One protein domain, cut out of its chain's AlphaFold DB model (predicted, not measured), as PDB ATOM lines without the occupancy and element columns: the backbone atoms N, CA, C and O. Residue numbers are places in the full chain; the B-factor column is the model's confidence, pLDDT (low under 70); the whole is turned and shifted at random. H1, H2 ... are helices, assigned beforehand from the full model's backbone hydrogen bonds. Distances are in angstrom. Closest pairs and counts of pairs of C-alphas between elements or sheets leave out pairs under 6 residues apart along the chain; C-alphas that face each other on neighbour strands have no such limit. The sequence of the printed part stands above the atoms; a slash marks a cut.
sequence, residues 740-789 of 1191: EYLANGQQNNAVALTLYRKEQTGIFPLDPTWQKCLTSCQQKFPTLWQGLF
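AT A GLANCE: This is residues 740 to 789 of the 1191 residues of a protein of Catellicoccus marimammalium M35/04/3 (UniProt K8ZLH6). Two helices, H1 and H2, cross near their middles as an X, one packed over the other, and a short third helix, H3, turns off the far end of H2, back toward the level of H1. The link of residues 761 to 767 folds back from the end of H1 to the start of H2. The printed part has 50 residues with three named helices, in the order H1, H2, H3, and no named strand; its class is all helix. It is compact, with a radius of gyration of the C-alphas of 10.3 A, and flat, with spans of 28 by 26 by 14 A.

IN THESE COORDINATES: Begin with the longest helix, H1, residues 745 to 760: find C-alpha 745 at (25.196, 46.718, -59.532), and from there the helix runs 22.5 A to C-alpha 760 at (28.220, 52.914, -38.086), mostly along z. Look next at H2, residues 768 to 780, which starts at C-alpha 768 at (17.644, 44.331, -45.563) and runs 18.6 A, mostly along x. H3, residues 782 to 787, is 8.7 A long and ends at C-alpha 787 at (39.127, 50.617, -46.935).

HOW THE PARTS SIT: Look first at H1 and H2, which touch with 13 pairs of C-alphas within 8 A. Their closest C-alphas are those of Ala 752 and Trp 770, 5.4 A apart, and their centres are 8.7 A apart. Their lines stand at a steep tilt of 69 degrees, only just short of about perpendicular, and they run opposite ways. Go on along H2 to residues 777 to 778, with which alone it touches H3. H2 and H3 touch only at the corner by their link, and only just, with 3 pairs of C-alphas within 8 A; the closest are those of Gln 778 and Trp 785, 5.6 A apart. Their lines are about perpendicular, at 73 degrees. H1 and H3 are apart, but only just: their closest C-alphas are 8.2 A apart. In the backbones of H1, H2 and H3, every O i to N i+4 pair is within hydrogen-bond range.

THE WHOLE: The two C-alphas farthest apart are those of Glu 740 and Phe 789, the first and last printed residues, at 27.9 A. The printed part has no cut. The link from H1 to H2, 7 residues, is short, and the link from H2 to H3, 1 residue, is tight; no link is long. Read the B-factor column for the model's confidence: the mean pLDDT of the printed part is 82.8, and no printed residue is under 70.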
ATOM      1  N   GLU A 740      14.101  54.808 -55.820       85.00
ATOM      2  CA  GLU A 740      14.629  55.877 -56.669       85.00
ATOM      3  C   GLU A 740      16.162  55.911 -56.734       85.00
ATOM      4  O   GLU A 740      16.716  56.377 -57.724       85.00
ATOM      5  N   TYR A 741      16.842  55.358 -55.725       87.44
ATOM      6  CA  TYR A 741      18.302  55.241 -55.678       87.44
ATOM      7  C   TYR A 741      18.822  53.936 -56.293       87.44
ATOM      8  O   TYR A 741      20.027  53.694 -56.296       87.44
ATOM      9  N   LEU A 742      17.930  53.074 -56.793       86.31
ATOM     10  CA  LEU A 742      18.307  51.824 -57.440       86.31
ATOM     11  C   LEU A 742      18.816  52.090 -58.862       86.31
ATOM     12  O   LEU A 742      18.149  52.737 -59.670       86.31
ATOM     13  N   ALA A 743      19.975  51.525 -59.178       87.75
ATOM     14  CA  ALA A 743      20.653  51.650 -60.459       87.75
ATOM     15  C   ALA A 743      21.314  50.314 -60.862       87.75
ATOM     16  O   ALA A 743      20.754  49.229 -60.653       87.75
ATOM     17  N   ASN A 744      22.497  50.366 -61.479       86.62
ATOM     18  CA  ASN A 744      23.289  49.179 -61.790       86.62
ATOM     19  C   ASN A 744      24.013  48.625 -60.544       86.62
ATOM     20  O   ASN A 744      24.044  49.242 -59.481       86.62
ATOM     21  N   GLY A 745      24.591  47.425 -60.667       83.50
ATOM     22  CA  GLY A 745      25.196  46.718 -59.532       83.50
ATOM     23  C   GLY A 745      26.347  47.472 -58.855       83.50
ATOM     24  O   GLY A 745      26.452  47.428 -57.633       83.50
ATOM     25  N   GLN A 746      27.178  48.188 -59.619       81.94
ATOM     26  CA  GLN A 746      28.279  48.981 -59.061       81.94
ATOM     27  C   GLN A 746      27.750  50.184 -58.273       81.94
ATOM     28  O   GLN A 746      28.204  50.437 -57.158       81.94
ATOM     29  N   GLN A 747      26.737  50.873 -58.802       86.00
ATOM     30  CA  GLN A 747      26.128  52.025 -58.135       86.00
ATOM     31  C   GLN A 747      25.366  51.643 -56.870       86.00
ATOM     32  O   GLN A 747      25.515  52.289 -55.835       86.00
ATOM     33  N   ASN A 748      24.633  50.532 -56.910       87.75
ATOM     34  CA  ASN A 748      23.942  50.017 -55.729       87.75
ATOM     35  C   ASN A 748      24.929  49.660 -54.606       87.75
ATOM     36  O   ASN A 748      24.636  49.901 -53.437       87.75
ATOM     37  N   ASN A 749      26.109  49.127 -54.950       84.06
ATOM     38  CA  ASN A 749      27.169  48.871 -53.975       84.06
ATOM     39  C   ASN A 749      27.707  50.174 -53.372       84.06
ATOM     40  O   ASN A 749      27.839  50.252 -52.155       84.06
ATOM     41  N   ALA A 750      27.975  51.198 -54.189       83.38
ATOM     42  CA  ALA A 750      28.448  52.497 -53.707       83.38
ATOM     43  C   ALA A 750      27.448  53.146 -52.734       83.38
ATOM     44  O   ALA A 750      27.829  53.572 -51.646       83.38
ATOM     45  N   VAL A 751      26.151  53.138 -53.071       86.62
ATOM     46  CA  VAL A 751      25.088  53.628 -52.176       86.62
ATOM     47  C   VAL A 751      25.044  52.816 -50.879       86.62
ATOM     48  O   VAL A 751      25.003  53.401 -49.797       86.62
ATOM     49  N   ALA A 752      25.098  51.482 -50.959       86.38
ATOM     50  CA  ALA A 752      25.079  50.617 -49.780       86.38
ATOM     51  C   ALA A 752      26.271  50.874 -48.842       86.38
ATOM     52  O   ALA A 752      26.076  50.933 -47.629       86.38
ATOM     53  N   LEU A 753      27.478  51.073 -49.383       84.81
ATOM     54  CA  LEU A 753      28.674  51.411 -48.602       84.81
ATOM     55  C   LEU A 753      28.512  52.759 -47.885       84.81
ATOM     56  O   LEU A 753      28.797  52.858 -46.690       84.81
ATOM     57  N   THR A 754      27.998  53.780 -48.576       83.88
ATOM     58  CA  THR A 754      27.739  55.097 -47.974       83.88
ATOM     59  C   THR A 754      26.703  55.016 -46.851       83.88
ATOM     60  O   THR A 754      26.896  55.610 -45.788       83.88
ATOM     61  N   LEU A 755      25.615  54.263 -47.044       85.50
ATOM     62  CA  LEU A 755      24.601  54.063 -46.003       85.50
ATOM     63  C   LEU A 755      25.142  53.272 -44.814       85.50
ATOM     64  O   LEU A 755      24.846  53.622 -43.675       85.50
ATOM     65  N   TYR A 756      25.967  52.257 -45.063       84.50
ATOM     66  CA  TYR A 756      26.622  51.498 -44.006       84.50
ATOM     67  C   TYR A 756      27.550  52.384 -43.162       84.50
ATOM     68  O   TYR A 756      27.524  52.308 -41.937       84.50
ATOM     69  N   ARG A 757      28.304  53.305 -43.780       79.69
ATOM     70  CA  ARG A 757      29.118  54.283 -43.034       79.69
ATOM     71  C   ARG A 757      28.255  55.171 -42.126       79.69
ATOM     72  O   ARG A 757      28.615  55.390 -40.973       79.69
ATOM     73  N   LYS A 758      27.090  55.626 -42.608       79.94
ATOM     74  CA  LYS A 758      26.118  56.392 -41.801       79.94
ATOM     75  C   LYS A 758      25.512  55.554 -40.662       79.94
ATOM     76  O   LYS A 758      25.323  56.073 -39.558       79.94
ATOM     77  N   GLU A 759      25.257  54.266 -40.892       81.19
ATOM     78  CA  GLU A 759      24.805  53.318 -39.864       81.19
ATOM     79  C   GLU A 759      25.846  53.153 -38.746       81.19
ATOM     80  O   GLU A 759      25.484  53.240 -37.573       81.19
ATOM     81  N   GLN A 760      27.137  53.018 -39.080       76.56
ATOM     82  CA  GLN A 760      28.220  52.914 -38.086       76.56
ATOM     83  C   GLN A 760      28.334  54.159 -37.192       76.56
ATOM     84  O   GLN A 760      28.639  54.049 -36.008       76.56
ATOM     85  N   THR A 761      28.025  55.343 -37.726       72.69
ATOM     86  CA  THR A 761      27.962  56.590 -36.940       72.69
ATOM     87  C   THR A 761      26.684  56.738 -36.099       72.69
ATOM     88  O   THR A 761      26.527  57.731 -35.392       72.69
ATOM     89  N   GLY A 762      25.765  55.766 -36.153       72.88
ATOM     90  CA  GLY A 762      24.535  55.742 -35.357       72.88
ATOM     91  C   GLY A 762      23.396  56.613 -35.896       72.88
ATOM     92  O   GLY A 762      22.456  56.893 -35.155       72.88
ATOM     93  N   ILE A 763      23.456  57.047 -37.161       73.56
ATOM     94  CA  ILE A 763      22.458  57.963 -37.740       73.56
ATOM     95  C   ILE A 763      21.126  57.233 -38.001       73.56
ATOM     96  O   ILE A 763      20.064  57.761 -37.672       73.56
ATOM     97  N   PHE A 764      21.154  56.022 -38.574       77.62
ATOM     98  CA  PHE A 764      19.963  55.188 -38.815       77.62
ATOM     99  C   PHE A 764      20.325  53.715 -39.112       77.62
ATOM    100  O   PHE A 764      21.433  53.460 -39.583       77.62
ATOM    101  N   PRO A 765      19.406  52.747 -38.892       79.31
ATOM    102  CA  PRO A 765      19.610  51.338 -39.254       79.31
ATOM    103  C   PRO A 765      19.454  51.083 -40.763       79.31
ATOM    104  O   PRO A 765      18.643  51.741 -41.420       79.31
ATOM    105  N   LEU A 766      20.187  50.100 -41.300       82.88
ATOM    106  CA  LEU A 766      20.182  49.754 -42.727       82.88
ATOM    107  C   LEU A 766      19.082  48.743 -43.107       82.88
ATOM    108  O   LEU A 766      18.947  47.685 -42.491       82.88
ATOM    109  N   ASP A 767      18.332  49.029 -44.176       87.81
ATOM    110  CA  ASP A 767      17.313  48.126 -44.729       87.81
ATOM    111  C   ASP A 767      17.905  46.783 -45.234       87.81
ATOM    112  O   ASP A 767      18.983  46.774 -45.844       87.81
ATOM    113  N   PRO A 768      17.192  45.644 -45.082       87.31
ATOM    114  CA  PRO A 768      17.644  44.331 -45.563       87.31
ATOM    115  C   PRO A 768      18.009  44.273 -47.055       87.31
ATOM    116  O   PRO A 768      18.812  43.439 -47.477       87.31
ATOM    117  N   THR A 769      17.419  45.136 -47.881       87.19
ATOM    118  CA  THR A 769      17.707  45.222 -49.318       87.19
ATOM    119  C   THR A 769      19.105  45.783 -49.565       87.19
ATOM    120  O   THR A 769      19.872  45.221 -50.351       87.19
ATOM    121  N   TRP A 770      19.475  46.840 -48.839       87.94
ATOM    122  CA  TRP A 770      20.818  47.413 -48.900       87.94
ATOM    123  C   TRP A 770      21.861  46.477 -48.282       87.94
ATOM    124  O   TRP A 770      22.957  46.361 -48.827       87.94
ATOM    125  N   GLN A 771      21.508  45.706 -47.246       86.12
ATOM    126  CA  GLN A 771      22.386  44.669 -46.675       86.12
ATOM    127  C   GLN A 771      22.783  43.588 -47.696       86.12
ATOM    128  O   GLN A 771      23.924  43.119 -47.705       86.12
ATOM    129  N   LYS A 772      21.876  43.205 -48.607       86.25
ATOM    130  CA  LYS A 772      22.207  42.271 -49.701       86.25
ATOM    131  C   LYS A 772      23.223  42.868 -50.676       86.25
ATOM    132  O   LYS A 772      24.153  42.171 -51.080       86.25
ATOM    133  N   CYS A 773      23.067  44.146 -51.027       85.31
ATOM    134  CA  CYS A 773      24.025  44.861 -51.875       85.31
ATOM    135  C   CYS A 773      25.394  44.950 -51.186       85.31
ATOM    136  O   CYS A 773      26.417  44.647 -51.792       85.31
ATOM    137  N   LEU A 774      25.398  45.248 -49.886       83.69
ATOM    138  CA  LEU A 774      26.596  45.297 -49.056       83.69
ATOM    139  C   LEU A 774      27.337  43.951 -49.021       83.69
ATOM    140  O   LEU A 774      28.542  43.904 -49.247       83.69
ATOM    141  N   THR A 775      26.605  42.846 -48.839       85.50
ATOM    142  CA  THR A 775      27.167  41.483 -48.855       85.50
ATOM    143  C   THR A 775      27.801  41.159 -50.210       85.50
ATOM    144  O   THR A 775      28.903  40.616 -50.277       85.50
ATOM    145  N   SER A 776      27.134  41.527 -51.310       84.38
ATOM    146  CA  SER A 776      27.693  41.385 -52.660       84.38
ATOM    147  C   SER A 776      28.948  42.243 -52.848       84.38
ATOM    148  O   SER A 776      29.888  41.811 -53.512       84.38
ATOM    149  N   CYS A 777      28.973  43.455 -52.288       82.50
ATOM    150  CA  CYS A 777      30.131  44.339 -52.344       82.50
ATOM    151  C   CYS A 777      31.329  43.736 -51.600       82.50
ATOM    152  O   CYS A 777      32.402  43.619 -52.182       82.50
ATOM    153  N   GLN A 778      31.123  43.248 -50.373       85.00
ATOM    154  CA  GLN A 778      32.155  42.582 -49.577       85.00
ATOM    155  C   GLN A 778      32.768  41.373 -50.306       85.00
ATOM    156  O   GLN A 778      33.974  41.153 -50.228       85.00
ATOM    157  N   GLN A 779      31.953  40.598 -51.029       85.56
ATOM    158  CA  GLN A 779      32.420  39.425 -51.777       85.56
ATOM    159  C   GLN A 779      33.180  39.786 -53.059       85.56
ATOM    160  O   GLN A 779      34.153  39.116 -53.394       85.56
ATOM    161  N   LYS A 780      32.724  40.805 -53.798       83.50
ATOM    162  CA  LYS A 780      33.300  41.177 -55.103       83.50
ATOM    163  C   LYS A 780      34.455  42.172 -55.003       83.50
ATOM    164  O   LYS A 780      35.313  42.175 -55.877       83.50
ATOM    165  N   PHE A 781      34.470  43.007 -53.967       82.56
ATOM    166  CA  PHE A 781      35.416  44.112 -53.792       82.56
ATOM    167  C   PHE A 781      35.993  44.126 -52.360       82.56
ATOM    168  O   PHE A 781      35.767  45.079 -51.609       82.56
ATOM    169  N   PRO A 782      36.742  43.081 -51.953       82.25
ATOM    170  CA  PRO A 782      37.245  42.946 -50.582       82.25
ATOM    171  C   PRO A 782      38.189  44.087 -50.167       82.25
ATOM    172  O   PRO A 782      38.140  44.527 -49.022       82.25
ATOM    173  N   THR A 783      38.991  44.619 -51.092       80.81
ATOM    174  CA  THR A 783      39.903  45.744 -50.822       80.81
ATOM    175  C   THR A 783      39.144  47.043 -50.532       80.81
ATOM    176  O   THR A 783      39.453  47.735 -49.565       80.81
ATOM    177  N   LEU A 784      38.088  47.348 -51.301       77.88
ATOM    178  CA  LEU A 784      37.218  48.509 -51.055       77.88
ATOM    179  C   LEU A 784      36.494  48.381 -49.705       77.88
ATOM    180  O   LEU A 784      36.349  49.358 -48.975       77.88
ATOM    181  N   TRP A 785      36.066  47.161 -49.363       81.12
ATOM    182  CA  TRP A 785      35.443  46.855 -48.078       81.12
ATOM    183  C   TRP A 785      36.385  47.104 -46.897       81.12
ATOM    184  O   TRP A 785      35.983  47.728 -45.919       81.12
ATOM    185  N   GLN A 786      37.638  46.650 -46.988       79.44
ATOM    186  CA  GLN A 786      38.660  46.915 -45.969       79.44
ATOM    187  C   GLN A 786      38.928  48.418 -45.817       79.44
ATOM    188  O   GLN A 786      39.036  48.902 -44.691       79.44
ATOM    189  N   GLY A 787      38.934  49.164 -46.928       78.12
ATOM    190  CA  GLY A 787      39.127  50.617 -46.935       78.12
ATOM    191  C   GLY A 787      38.099  51.413 -46.119       78.12
ATOM    192  O   GLY A 787      38.428  52.487 -45.629       78.12
ATOM    193  N   LEU A 788      36.882  50.893 -45.897       73.75
ATOM    194  CA  LEU A 788      35.875  51.556 -45.050       73.75
ATOM    195  C   LEU A 788      36.288  51.685 -43.580       73.75
ATOM    196  O   LEU A 788      35.775  52.558 -42.882       73.75
ATOM    197  N   PHE A 789      37.155  50.790 -43.113       77.00
ATOM    198  CA  PHE A 789      37.615  50.727 -41.726       77.00
ATOM    199  C   PHE A 789      39.060  51.212 -41.581       77.00
ATOM    200  O   PHE A 789      39.643  51.073 -40.509       77.00
TER     201      PHE A 789